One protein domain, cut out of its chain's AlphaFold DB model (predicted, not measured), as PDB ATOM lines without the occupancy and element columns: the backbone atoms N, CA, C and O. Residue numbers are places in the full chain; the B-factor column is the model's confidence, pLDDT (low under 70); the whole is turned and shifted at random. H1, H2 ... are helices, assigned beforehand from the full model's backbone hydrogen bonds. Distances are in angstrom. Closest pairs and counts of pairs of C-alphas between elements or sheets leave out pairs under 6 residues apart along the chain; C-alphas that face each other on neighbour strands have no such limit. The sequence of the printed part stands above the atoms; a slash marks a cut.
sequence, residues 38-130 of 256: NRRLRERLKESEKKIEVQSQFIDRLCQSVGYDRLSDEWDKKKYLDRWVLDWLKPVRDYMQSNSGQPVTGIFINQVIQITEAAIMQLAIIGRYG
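AT A GLANCE: This is residues 38 to 130 of the 256 residues of the protein "HNH endonuclease" of Anaerolineaceae bacterium (UniProt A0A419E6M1). The long helix H1 sticks out as an arm, with residues 38 to 58 standing free, from a loose body where H4 folds back beside H3 as a helical hairpin, with H2 leading into H3. The printed part has 93 residues with four named helices, H1 to H4 in chain order, and no named strand: all helix. It is extended, with a radius of gyration of the C-alphas of 20.2 A and spans of 73 by 28 by 18 A.

IN THESE COORDINATES: Find C-alpha 38 at (41.514, -16.457, 85.887); from there H1, residues 38 to 66, runs 41.8 A. H2 is residues 77 to 88, 17.1 A, and H3 residues 90 to 98, 12.0 A. H4, residues 106 to 129, runs 33.8 A to C-alpha 129 at (37.653, -23.998, 46.877).

HOW THE PARTS SIT: H1 is apart from H2, H3 and H4. Look at Val 92 and Ile 115, the closest C-alphas of H3 and H4, 6.1 A apart: these helices touch, H4 with residues 112 to 116 alone, at a shallow tilt of 15 degrees, opposite ways. H2 and H3 meet only through their tight link. Every O i to N i+4 pair is within hydrogen-bond range in H1, H3 and H4; in H2, 5 of 8 are.

THE WHOLE: The C-alphas of Asn 38 and Pro 103 are farthest apart, 73.2 A. The printed part has no cut and no long link. Confidence is under 70 at residues 62 to 86 and 128 to 129.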
ATOM      1  N   ASN A  38      40.479 -15.703  86.597       93.56
ATOM      2  CA  ASN A  38      41.514 -16.457  85.887       93.56
ATOM      3  C   ASN A  38      40.928 -17.392  84.821       93.56
ATOM      4  O   ASN A  38      41.480 -17.489  83.723       93.56
ATOM      5  N   ARG A  39      39.796 -18.049  85.105       95.69
ATOM      6  CA  ARG A  39      39.090 -18.883  84.123       95.69
ATOM      7  C   ARG A  39      38.662 -18.066  82.901       95.69
ATOM      8  O   ARG A  39      38.994 -18.438  81.778       95.69
ATOM      9  N   ARG A  40      38.027 -16.909  83.118       95.81
ATOM     10  CA  ARG A  40      37.599 -16.002  82.035       95.81
ATOM     11  C   ARG A  40      38.770 -15.470  81.212       95.81
ATOM     12  O   ARG A  40      38.655 -15.339  79.997       95.81
ATOM     13  N   LEU A  41      39.899 -15.160  81.851       95.44
ATOM     14  CA  LEU A  41      41.102 -14.720  81.139       95.44
ATOM     15  C   LEU A  41      41.660 -15.822  80.232       95.44
ATOM     16  O   LEU A  41      41.986 -15.538  79.083       95.44
ATOM     17  N   ARG A  42      41.705 -17.073  80.703       95.75
ATOM     18  CA  ARG A  42      42.138 -18.219  79.884       95.75
ATOM     19  C   ARG A  42      41.204 -18.476  78.703       95.75
ATOM     20  O   ARG A  42      41.680 -18.744  77.607       95.75
ATOM     21  N   GLU A  43      39.894 -18.360  78.904       96.19
ATOM     22  CA  GLU A  43      38.906 -18.494  77.825       96.19
ATOM     23  C   GLU A  43      39.086 -17.406  76.757       96.19
ATOM     24  O   GLU A  43      39.145 -17.717  75.568       96.19
ATOM     25  N   ARG A  44      39.267 -16.144  77.171       95.38
ATOM     26  CA  ARG A  44      39.538 -15.028  76.249       95.38
ATOM     27  C   ARG A  44      40.861 -15.189  75.510       95.38
ATOM     28  O   ARG A  44      40.919 -14.883  74.321       95.38
ATOM     29  N   LEU A  45      41.902 -15.667  76.195       96.56
ATOM     30  CA  LEU A  45      43.199 -15.941  75.579       96.56
ATOM     31  C   LEU A  45      43.045 -17.001  74.485       96.56
ATOM     32  O   LEU A  45      43.381 -16.733  73.336       96.56
ATOM     33  N   LYS A  46      42.409 -18.133  74.806       95.69
ATOM     34  CA  LYS A  46      42.145 -19.215  73.852       95.69
ATOM     35  C   LYS A  46      41.308 -18.754  72.652       95.69
ATOM     36  O   LYS A  46      41.552 -19.166  71.520       95.69
ATOM     37  N   GLU A  47      40.319 -17.888  72.872       96.00
ATOM     38  CA  GLU A  47      39.532 -17.297  71.783       96.00
ATOM     39  C   GLU A  47      40.385 -16.376  70.897       96.00
ATOM     40  O   GLU A  47      40.265 -16.411  69.670       96.00
ATOM     41  N   SER A  48      41.260 -15.565  71.497       90.62
ATOM     42  CA  SER A  48      42.168 -14.689  70.753       90.62
ATOM     43  C   SER A  48      43.206 -15.473  69.948       90.62
ATOM     44  O   SER A  48      43.413 -15.153  68.782       90.62
ATOM     45  N   GLU A  49      43.766 -16.548  70.507       93.19
ATOM     46  CA  GLU A  49      44.689 -17.457  69.816       93.19
ATOM     47  C   GLU A  49      44.015 -18.087  68.596       93.19
ATOM     48  O   GLU A  49      44.557 -18.034  67.494       93.19
ATOM     49  N   LYS A  50      42.774 -18.569  68.747       91.88
ATOM     50  CA  LYS A  50      41.992 -19.111  67.628       91.88
ATOM     51  C   LYS A  50      41.719 -18.062  66.542       91.88
ATOM     52  O   LYS A  50      41.741 -18.381  65.356       91.88
ATOM     53  N   LYS A  51      41.455 -16.804  66.918       91.38
ATOM     54  CA  LYS A  51      41.271 -15.705  65.950       91.38
ATOM     55  C   LYS A  51      42.567 -15.389  65.202       91.38
ATOM     56  O   LYS A  51      42.514 -15.197  63.990       91.38
ATOM     57  N   ILE A  52      43.699 -15.370  65.904       87.50
ATOM     58  CA  ILE A  52      45.025 -15.159  65.312       87.50
ATOM     59  C   ILE A  52      45.353 -16.291  64.339       87.50
ATOM     60  O   ILE A  52      45.765 -16.012  63.220       87.50
ATOM     61  N   GLU A  53      45.102 -17.547  64.707       89.25
ATOM     62  CA  GLU A  53      45.338 -18.703  63.836       89.25
ATOM     63  C   GLU A  53      44.519 -18.617  62.539       89.25
ATOM     64  O   GLU A  53      45.065 -18.746  61.444       89.25
ATOM     65  N   VAL A  54      43.222 -18.305  62.638       85.75
ATOM     66  CA  VAL A  54      42.350 -18.129  61.463       85.75
ATOM     67  C   VAL A  54      42.827 -16.972  60.576       85.75
ATOM     68  O   VAL A  54      42.797 -17.081  59.348       85.75
ATOM     69  N   GLN A  55      43.279 -15.867  61.174       81.12
ATOM     70  CA  GLN A  55      43.837 -14.733  60.432       81.12
ATOM     71  C   GLN A  55      45.184 -15.065  59.788       81.12
ATOM     72  O   GLN A  55      45.401 -14.675  58.644       81.12
ATOM     73  N   SER A  56      46.050 -15.817  60.469       77.31
ATOM     74  CA  SER A  56      47.324 -16.287  59.923       77.31
ATOM     75  C   SER A  56      47.083 -17.179  58.712       77.31
ATOM     76  O   SER A  56      47.602 -16.901  57.643       77.31
ATOM     77  N   GLN A  57      46.184 -18.162  58.820       77.81
ATOM     78  CA  GLN A  57      45.802 -19.025  57.695       77.81
ATOM     79  C   GLN A  57      45.168 -18.241  56.536       77.81
ATOM     80  O   GLN A  57      45.248 -18.639  55.373       77.81
ATOM     81  N   PHE A  58      44.473 -17.139  56.823       77.50
ATOM     82  CA  PHE A  58      43.960 -16.243  55.789       77.50
ATOM     83  C   PHE A  58      45.089 -15.467  55.098       77.50
ATOM     84  O   PHE A  58      45.115 -15.420  53.869       77.50
ATOM     85  N   ILE A  59      46.031 -14.916  55.867       72.94
ATOM     86  CA  ILE A  59      47.223 -14.244  55.343       72.94
ATOM     87  C   ILE A  59      48.057 -15.219  54.515       72.94
ATOM     88  O   ILE A  59      48.398 -14.883  53.394       72.94
ATOM     89  N   ASP A  60      48.295 -16.440  54.986       70.62
ATOM     90  CA  ASP A  60      49.052 -17.454  54.249       70.62
ATOM     91  C   ASP A  60      48.380 -17.819  52.927       70.62
ATOM     92  O   ASP A  60      49.051 -17.921  51.903       70.62
ATOM     93  N   ARG A  61      47.047 -17.942  52.902       70.62
ATOM     94  CA  ARG A  61      46.304 -18.146  51.648       70.62
ATOM     95  C   ARG A  61      46.443 -16.963  50.694       70.62
ATOM     96  O   ARG A  61      46.553 -17.181  49.489       70.62
ATOM     97  N   LEU A  62      46.462 -15.732  51.207       63.19
ATOM     98  CA  LEU A  62      46.741 -14.539  50.404       63.19
ATOM     99  C   LEU A  62      48.197 -14.519  49.917       63.19
ATOM    100  O   LEU A  62      48.440 -14.295  48.738       63.19
ATOM    101  N   CYS A  63      49.168 -14.837  50.769       62.31
ATOM    102  CA  CYS A  63      50.576 -14.917  50.392       62.31
ATOM    103  C   CYS A  63      50.826 -15.971  49.327       62.31
ATOM    104  O   CYS A  63      51.487 -15.712  48.325       62.31
ATOM    105  N   GLN A  64      50.211 -17.135  49.483       60.78
ATOM    106  CA  GLN A  64      50.213 -18.155  48.455       60.78
ATOM    107  C   GLN A  64      49.514 -17.666  47.192       60.78
ATOM    108  O   GLN A  64      49.960 -18.034  46.110       60.78
ATOM    109  N   SER A  65      48.455 -16.845  47.283       56.56
ATOM    110  CA  SER A  65      47.697 -16.357  46.126       56.56
ATOM    111  C   SER A  65      48.504 -15.416  45.228       56.56
ATOM    112  O   SER A  65      48.495 -15.619  44.011       56.56
ATOM    113  N   VAL A  66      49.272 -14.495  45.815       54.19
ATOM    114  CA  VAL A  66      50.014 -13.455  45.078       54.19
ATOM    115  C   VAL A  66      51.537 -13.528  45.128       54.19
ATOM    116  O   VAL A  66      52.191 -12.763  44.420       54.19
ATOM    117  N   GLY A  67      52.100 -14.487  45.862       58.50
ATOM    118  CA  GLY A  67      53.541 -14.670  46.031       58.50
ATOM    119  C   GLY A  67      54.069 -13.939  47.267       58.50
ATOM    120  O   GLY A  67      53.733 -12.778  47.502       58.50
ATOM    121  N   TYR A  68      54.905 -14.627  48.052       51.66
ATOM    122  CA  TYR A  68      55.462 -14.121  49.316       51.66
ATOM    123  C   TYR A  68      56.305 -12.850  49.118       51.66
ATOM    124  O   TYR A  68      56.149 -11.893  49.876       51.66
ATOM    125  N   ASP A  69      57.086 -12.791  48.036       54.62
ATOM    126  CA  ASP A  69      57.982 -11.671  47.699       54.62
ATOM    127  C   ASP A  69      57.234 -10.352  47.428       54.62
ATOM    128  O   ASP A  69      57.821  -9.275  47.445       54.62
ATOM    129  N   ARG A  70      55.923 -10.417  47.157       51.12
ATOM    130  CA  ARG A  70      55.084  -9.236  46.894       51.12
ATOM    131  C   ARG A  70      54.382  -8.690  48.140       51.12
ATOM    132  O   ARG A  70      53.771  -7.629  48.050       51.12
ATOM    133  N   LEU A  71      54.443  -9.396  49.272       50.22
ATOM    134  CA  LEU A  71      53.744  -9.028  50.513       50.22
ATOM    135  C   LEU A  71      54.669  -8.751  51.700       50.22
ATOM    136  O   LEU A  71      54.187  -8.202  52.689       50.22
ATOM    137  N   SER A  72      55.952  -9.117  51.630       51.97
ATOM    138  CA  SER A  72      56.860  -8.993  52.777       51.97
ATOM    139  C   SER A  72      57.268  -7.553  53.095       51.97
ATOM    140  O   SER A  72      57.457  -7.249  54.270       51.97
ATOM    141  N   ASP A  73      57.339  -6.658  52.101       47.34
ATOM    142  CA  ASP A  73      58.073  -5.400  52.308       47.34
ATOM    143  C   ASP A  73      57.189  -4.140  52.368       47.34
ATOM    144  O   ASP A  73      57.570  -3.172  53.019       47.34
ATOM    145  N   GLU A  74      55.973  -4.131  51.802       50.53
ATOM    146  CA  GLU A  74      55.090  -2.945  51.825       50.53
ATOM    147  C   GLU A  74      53.592  -3.302  51.717       50.53
ATOM    148  O   GLU A  74      52.902  -2.912  50.770       50.53
ATOM    149  N   TRP A  75      53.036  -4.049  52.677       51.38
ATOM    150  CA  TRP A  75      51.595  -4.341  52.674       51.38
ATOM    151  C   TRP A  75      50.754  -3.126  53.107       51.38
ATOM    152  O   TRP A  75      50.142  -3.097  54.175       51.38
ATOM    153  N   ASP A  76      50.635  -2.129  52.231       59.12
ATOM    154  CA  ASP A  76      49.568  -1.134  52.316       59.12
ATOM    155  C   ASP A  76      48.264  -1.762  51.797       59.12
ATOM    156  O   ASP A  76      47.998  -1.833  50.591       59.12
ATOM    157  N   LYS A  77      47.430  -2.241  52.730       53.78
ATOM    158  CA  LYS A  77      46.099  -2.816  52.448       53.78
ATOM    159  C   LYS A  77      45.248  -1.923  51.541       53.78
ATOM    160  O   LYS A  77      44.410  -2.449  50.809       53.78
ATOM    161  N   LYS A  78      45.457  -0.604  51.579       55.03
ATOM    162  CA  LYS A  78      44.700   0.370  50.792       55.03
ATOM    163  C   LYS A  78      45.126   0.353  49.321       55.03
ATOM    164  O   LYS A  78      44.267   0.258  48.458       55.03
ATOM    165  N   LYS A  79      46.434   0.313  49.034       56.69
ATOM    166  CA  LYS A  79      46.970   0.176  47.662       56.69
ATOM    167  C   LYS A  79      46.614  -1.155  47.003       56.69
ATOM    168  O   LYS A  79      46.489  -1.220  45.782       56.69
ATOM    169  N   TYR A  80      46.510  -2.228  47.785       52.09
ATOM    170  CA  TYR A  80      46.301  -3.566  47.235       52.09
ATOM    171  C   TYR A  80      44.844  -3.835  46.838       52.09
ATOM    172  O   TYR A  80      44.614  -4.432  45.788       52.09
ATOM    173  N   LEU A  81      43.868  -3.340  47.616       54.78
ATOM    174  CA  LEU A  81      42.438  -3.399  47.272       54.78
ATOM    175  C   LEU A  81      42.133  -2.763  45.904       54.78
ATOM    176  O   LEU A  81      41.236  -3.234  45.211       54.78
ATOM    177  N   ASP A  82      42.940  -1.788  45.487       56.00
ATOM    178  CA  ASP A  82      42.818  -1.148  44.176       56.00
ATOM    179  C   ASP A  82      43.568  -1.906  43.059       56.00
ATOM    180  O   ASP A  82      43.230  -1.770  41.884       56.00
ATOM    181  N   ARG A  83      44.576  -2.732  43.390       61.25
ATOM    182  CA  ARG A  83      45.438  -3.419  42.404       61.25
ATOM    183  C   ARG A  83      45.016  -4.838  42.056       61.25
ATOM    184  O   ARG A  83      45.222  -5.234  40.914       61.25
ATOM    185  N   TRP A  84      44.408  -5.594  42.970       64.00
ATOM    186  CA  TRP A  84      44.029  -6.980  42.657       64.00
ATOM    187  C   TRP A  84      43.021  -7.034  41.501       64.00
ATOM    188  O   TRP A  84      43.210  -7.812  40.574       64.00
ATOM    189  N   VAL A  85      42.018  -6.147  41.480       66.44
ATOM    190  CA  VAL A  85      41.069  -6.038  40.355       66.44
ATOM    191  C   VAL A  85      41.802  -5.746  39.042       66.44
ATOM    192  O   VAL A  85      41.476  -6.330  38.013       66.44
ATOM    193  N   LEU A  86      42.831  -4.894  39.074       69.94
ATOM    194  CA  LEU A  86      43.636  -4.572  37.894       69.94
ATOM    195  C   LEU A  86      44.475  -5.762  37.411       69.94
ATOM    196  O   LEU A  86      44.610  -5.947  36.203       69.94
ATOM    197  N   ASP A  87      44.995  -6.585  38.324       72.38
ATOM    198  CA  ASP A  87      45.717  -7.814  37.979       72.38
ATOM    199  C   ASP A  87      44.780  -8.867  37.363       72.38
ATOM    200  O   ASP A  87      45.159  -9.540  36.407       72.38
ATOM    201  N   TRP A  88      43.533  -8.960  37.837       73.31
ATOM    202  CA  TRP A  88      42.503  -9.842  37.271       73.31
ATOM    203  C   TRP A  88      41.995  -9.389  35.905       73.31
ATOM    204  O   TRP A  88      41.698 -10.215  35.045       73.31
ATOM    205  N   LEU A  89      41.916  -8.077  35.688       80.25
ATOM    206  CA  LEU A  89      41.538  -7.491  34.404       80.25
ATOM    207  C   LEU A  89      42.716  -7.388  33.433       80.25
ATOM    208  O   LEU A  89      42.513  -7.011  32.278       80.25
ATOM    209  N   LYS A  90      43.936  -7.735  33.857       83.44
ATOM    210  CA  LYS A  90      45.125  -7.692  33.005       83.44
ATOM    211  C   LYS A  90      44.935  -8.466  31.689       83.44
ATOM    212  O   LYS A  90      45.203  -7.861  30.658       83.44
ATOM    213  N   PRO A  91      44.415  -9.711  31.658       83.12
ATOM    214  CA  PRO A  91      44.199 -10.428  30.399       83.12
ATOM    215  C   PRO A  91      43.210  -9.715  29.467       83.12
ATOM    216  O   PRO A  91      43.429  -9.660  28.260       83.12
ATOM    217  N   VAL A  92      42.153  -9.112  30.025       87.75
ATOM    218  CA  VAL A  92      41.178  -8.317  29.259       87.75
ATOM    219  C   VAL A  92      41.855  -7.082  28.674       87.75
ATOM    220  O   VAL A  92      41.752  -6.821  27.479       87.75
ATOM    221  N   ARG A  93      42.598  -6.341  29.501       91.00
ATOM    222  CA  ARG A  93      43.334  -5.146  29.083       91.00
ATOM    223  C   ARG A  93      44.364  -5.472  28.005       91.00
ATOM    224  O   ARG A  93      44.413  -4.772  27.003       91.00
ATOM    225  N   ASP A  94      45.163  -6.515  28.197       87.56
ATOM    226  CA  ASP A  94      46.218  -6.920  27.269       87.56
ATOM    227  C   ASP A  94      45.600  -7.378  25.921       87.56
ATOM    228  O   ASP A  94      46.098  -7.024  24.847       87.56
ATOM    229  N   TYR A  95      44.443  -8.056  25.947       90.94
ATOM    230  CA  TYR A  95      43.676  -8.384  24.738       90.94
ATOM    231  C   TYR A  95      43.120  -7.133  24.035       90.94
ATOM    232  O   TYR A  95      43.252  -6.986  22.821       90.94
ATOM    233  N   MET A  96      42.548  -6.184  24.781       94.31
ATOM    234  CA  MET A  96      42.049  -4.925  24.215       94.31
ATOM    235  C   MET A  96      43.177  -4.062  23.632       94.31
ATOM    236  O   MET A  96      43.005  -3.454  22.579       94.31
ATOM    237  N   GLN A  97      44.340  -4.023  24.287       93.19
ATOM    238  CA  GLN A  97      45.512  -3.276  23.827       93.19
ATOM    239  C   GLN A  97      46.123  -3.884  22.564       93.19
ATOM    240  O   GLN A  97      46.453  -3.142  21.642       93.19
ATOM    241  N   SER A  98      46.227  -5.215  22.483       92.44
ATOM    242  CA  SER A  98      46.746  -5.893  21.283       92.44
ATOM    243  C   SER A  98      45.847  -5.729  20.050       92.44
ATOM    244  O   SER A  98      46.327  -5.843  18.926       92.44
ATOM    245  N   ASN A  99      44.570  -5.388  20.250       95.12
ATOM    246  CA  ASN A  99      43.599  -5.093  19.192       95.12
ATOM    247  C   ASN A  99      43.290  -3.588  19.059       95.12
ATOM    248  O   ASN A  99      42.298  -3.203  18.434       95.12
ATOM    249  N   SER A 100      44.119  -2.714  19.642       95.94
ATOM    250  CA  SER A 100      43.929  -1.267  19.537       95.94
ATOM    251  C   SER A 100      44.018  -0.806  18.076       95.94
ATOM    252  O   SER A 100      44.936  -1.182  17.351       95.94
ATOM    253  N   GLY A 101      43.049  -0.002  17.633       93.88
ATOM    254  CA  GLY A 101      42.955   0.490  16.253       93.88
ATOM    255  C   GLY A 101      42.196  -0.426  15.285       93.88
ATOM    256  O   GLY A 101      41.916  -0.005  14.165       93.88
ATOM    257  N   GLN A 102      41.811  -1.638  15.699       95.06
ATOM    258  CA  GLN A 102      40.911  -2.483  14.910       95.06
ATOM    259  C   GLN A 102      39.437  -2.070  15.095       95.06
ATOM    260  O   GLN A 102      39.067  -1.564  16.159       95.06
ATOM    261  N   PRO A 103      38.565  -2.272  14.086       96.19
ATOM    262  CA  PRO A 103      37.138  -2.012  14.230       96.19
ATOM    263  C   PRO A 103      36.515  -2.944  15.275       96.19
ATOM    264  O   PRO A 103      36.808  -4.140  15.328       96.19
ATOM    265  N   VAL A 104      35.609  -2.403  16.089       95.88
ATOM    266  CA  VAL A 104      34.874  -3.184  17.089       95.88
ATOM    267  C   VAL A 104      33.869  -4.085  16.374       95.88
ATOM    268  O   VAL A 104      32.852  -3.623  15.861       95.88
ATOM    269  N   THR A 105      34.161  -5.382  16.330       95.81
ATOM    270  CA  THR A 105      33.293  -6.409  15.739       95.81
ATOM    271  C   THR A 105      32.599  -7.235  16.822       95.81
ATOM    272  O   THR A 105      33.036  -7.271  17.973       95.81
ATOM    273  N   GLY A 106      31.543  -7.970  16.455       90.94
ATOM    274  CA  GLY A 106      30.900  -8.923  17.371       90.94
ATOM    275  C   GLY A 106      31.860 -10.008  17.883       90.94
ATOM    276  O   GLY A 106      31.783 -10.398  19.042       90.94
ATOM    277  N   ILE A 107      32.820 -10.439  17.054       88.38
ATOM    278  CA  ILE A 107      33.855 -11.416  17.433       88.38
ATOM    279  C   ILE A 107      34.753 -10.850  18.537       88.38
ATOM    280  O   ILE A 107      34.989 -11.516  19.543       88.38
ATOM    281  N   PHE A 108      35.209  -9.603  18.379       92.31
ATOM    282  CA  PHE A 108      36.018  -8.924  19.389       92.31
ATOM    283  C   PHE A 108      35.281  -8.824  20.734       92.31
ATOM    284  O   PHE A 108      35.847  -9.175  21.769       92.31
ATOM    285  N   ILE A 109      34.008  -8.408  20.711       91.25
ATOM    286  CA  ILE A 109      33.169  -8.294  21.914       91.25
ATOM    287  C   ILE A 109      33.027  -9.654  22.606       91.25
ATOM    288  O   ILE A 109      33.243  -9.753  23.812       91.25
ATOM    289  N   ASN A 110      32.720 -10.709  21.847       85.25
ATOM    290  CA  ASN A 110      32.566 -12.055  22.396       85.25
ATOM    291  C   ASN A 110      33.852 -12.555  23.064       85.25
ATOM    292  O   ASN A 110      33.788 -13.145  24.139       85.25
ATOM    293  N   GLN A 111      35.021 -12.279  22.480       86.62
ATOM    294  CA  GLN A 111      36.293 -12.685  23.074       86.62
ATOM    295  C   GLN A 111      36.579 -11.946  24.391       86.62
ATOM    296  O   GLN A 111      37.026 -12.562  25.357       86.62
ATOM    297  N   VAL A 112      36.273 -10.646  24.468       87.75
ATOM    298  CA  VAL A 112      36.379  -9.865  25.716       87.75
ATOM    299  C   VAL A 112      35.463 -10.436  26.802       87.75
ATOM    300  O   VAL A 112      35.898 -10.590  27.947       87.75
ATOM    301  N   ILE A 113      34.222 -10.788  26.450       85.94
ATOM    302  CA  ILE A 113      33.267 -11.415  27.375       85.94
ATOM    303  C   ILE A 113      33.819 -12.751  27.882       85.94
ATOM    304  O   ILE A 113      33.888 -12.940  29.091       85.94
ATOM    305  N   GLN A 114      34.304 -13.628  26.998       79.00
ATOM    306  CA  GLN A 114      34.864 -14.928  27.390       79.00
ATOM    307  C   GLN A 114      36.062 -14.803  28.341       79.00
ATOM    308  O   GLN A 114      36.140 -15.522  29.336       79.00
ATOM    309  N   ILE A 115      36.988 -13.875  28.071       82.19
ATOM    310  CA  ILE A 115      38.137 -13.624  28.958       82.19
ATOM    311  C   ILE A 115      37.648 -13.132  30.330       82.19
ATOM    312  O   ILE A 115      38.167 -13.549  31.367       82.19
ATOM    313  N   THR A 116      36.621 -12.280  30.346       83.56
ATOM    314  CA  THR A 116      36.027 -11.751  31.581       83.56
ATOM    315  C   THR A 116      35.316 -12.845  32.382       83.56
ATOM    316  O   THR A 116      35.518 -12.952  33.592       83.56
ATOM    317  N   GLU A 117      34.523 -13.694  31.727       82.88
ATOM    318  CA  GLU A 117      33.850 -14.836  32.357       82.88
ATOM    319  C   GLU A 117      34.859 -15.815  32.959       82.88
ATOM    320  O   GLU A 117      34.696 -16.222  34.109       82.88
ATOM    321  N   ALA A 118      35.939 -16.133  32.238       78.06
ATOM    322  CA  ALA A 118      37.009 -16.989  32.742       78.06
ATOM    323  C   ALA A 118      37.669 -16.406  34.005       78.06
ATOM    324  O   ALA A 118      37.862 -17.125  34.989       78.06
ATOM    325  N   ALA A 119      37.943 -15.096  34.020       80.25
ATOM    326  CA  ALA A 119      38.484 -14.406  35.191       80.25
ATOM    327  C   ALA A 119      37.519 -14.463  36.393       80.25
ATOM    328  O   ALA A 119      37.934 -14.772  37.513       80.25
ATOM    329  N   ILE A 120      36.217 -14.240  36.171       80.44
ATOM    330  CA  ILE A 120      35.186 -14.335  37.218       80.44
ATOM    331  C   ILE A 120      35.054 -15.771  37.741       80.44
ATOM    332  O   ILE A 120      34.976 -15.981  38.953       80.44
ATOM    333  N   MET A 121      35.051 -16.774  36.859       77.06
ATOM    334  CA  MET A 121      34.983 -18.182  37.260       77.06
ATOM    335  C   MET A 121      36.191 -18.574  38.104       77.06
ATOM    336  O   MET A 121      36.036 -19.227  39.133       77.06
ATOM    337  N   GLN A 122      37.389 -18.137  37.723       77.75
ATOM    338  CA  GLN A 122      38.595 -18.403  38.494       77.75
ATOM    339  C   GLN A 122      38.546 -17.714  39.868       77.75
ATOM    340  O   GLN A 122      38.895 -18.344  40.865       77.75
ATOM    341  N   LEU A 123      38.032 -16.482  39.959       77.62
ATOM    342  CA  LEU A 123      37.767 -15.807  41.237       77.62
ATOM    343  C   LEU A 123      36.778 -16.584  42.114       77.62
ATOM    344  O   LEU A 123      37.025 -16.775  43.306       77.62
ATOM    345  N   ALA A 124      35.681 -17.067  41.530       77.88
ATOM    346  CA  ALA A 124      34.681 -17.857  42.241       77.88
ATOM    347  C   ALA A 124      35.257 -19.196  42.736       77.88
ATOM    348  O   ALA A 124      35.016 -19.592  43.877       77.88
ATOM    349  N   ILE A 125      36.058 -19.874  41.906       72.19
ATOM    350  CA  ILE A 125      36.714 -21.141  42.249       72.19
ATOM    351  C   ILE A 125      37.761 -20.935  43.348       72.19
ATOM    352  O   ILE A 125      37.785 -21.700  44.312       72.19
ATOM    353  N   ILE A 126      38.580 -19.885  43.260       74.38
ATOM    354  CA  ILE A 126      39.560 -19.547  44.301       74.38
ATOM    355  C   ILE A 126      38.846 -19.212  45.610       74.38
ATOM    356  O   ILE A 126      39.215 -19.742  46.656       74.38
ATOM    357  N   GLY A 127      37.804 -18.378  45.564       71.38
ATOM    358  CA  GLY A 127      37.056 -17.978  46.754       71.38
ATOM    359  C   GLY A 127      36.355 -19.149  47.445       71.38
ATOM    360  O   GLY A 127      36.340 -19.219  48.673       71.38
ATOM    361  N   ARG A 128      35.798 -20.090  46.670       69.62
ATOM    362  CA  ARG A 128      35.023 -21.217  47.206       69.62
ATOM    363  C   ARG A 128      35.869 -22.438  47.563       69.62
ATOM    364  O   ARG A 128      35.561 -23.105  48.546       69.62
ATOM    365  N   TYR A 129      36.900 -22.742  46.777       67.69
ATOM    366  CA  TYR A 129      37.653 -23.998  46.877       67.69
ATOM    367  C   TYR A 129      39.148 -23.806  47.148       67.69
ATOM    368  O   TYR A 129      39.840 -24.785  47.411       67.69
ATOM    369  N   GLY A 130      39.679 -22.580  47.067       71.12
ATOM    370  CA  GLY A 130      41.120 -22.330  47.180       71.12
ATOM    371  C   GLY A 130      41.945 -22.909  46.023       71.12
ATOM    372  O   GLY A 130      43.170 -22.954  46.106       71.12
TER     373      GLY A 130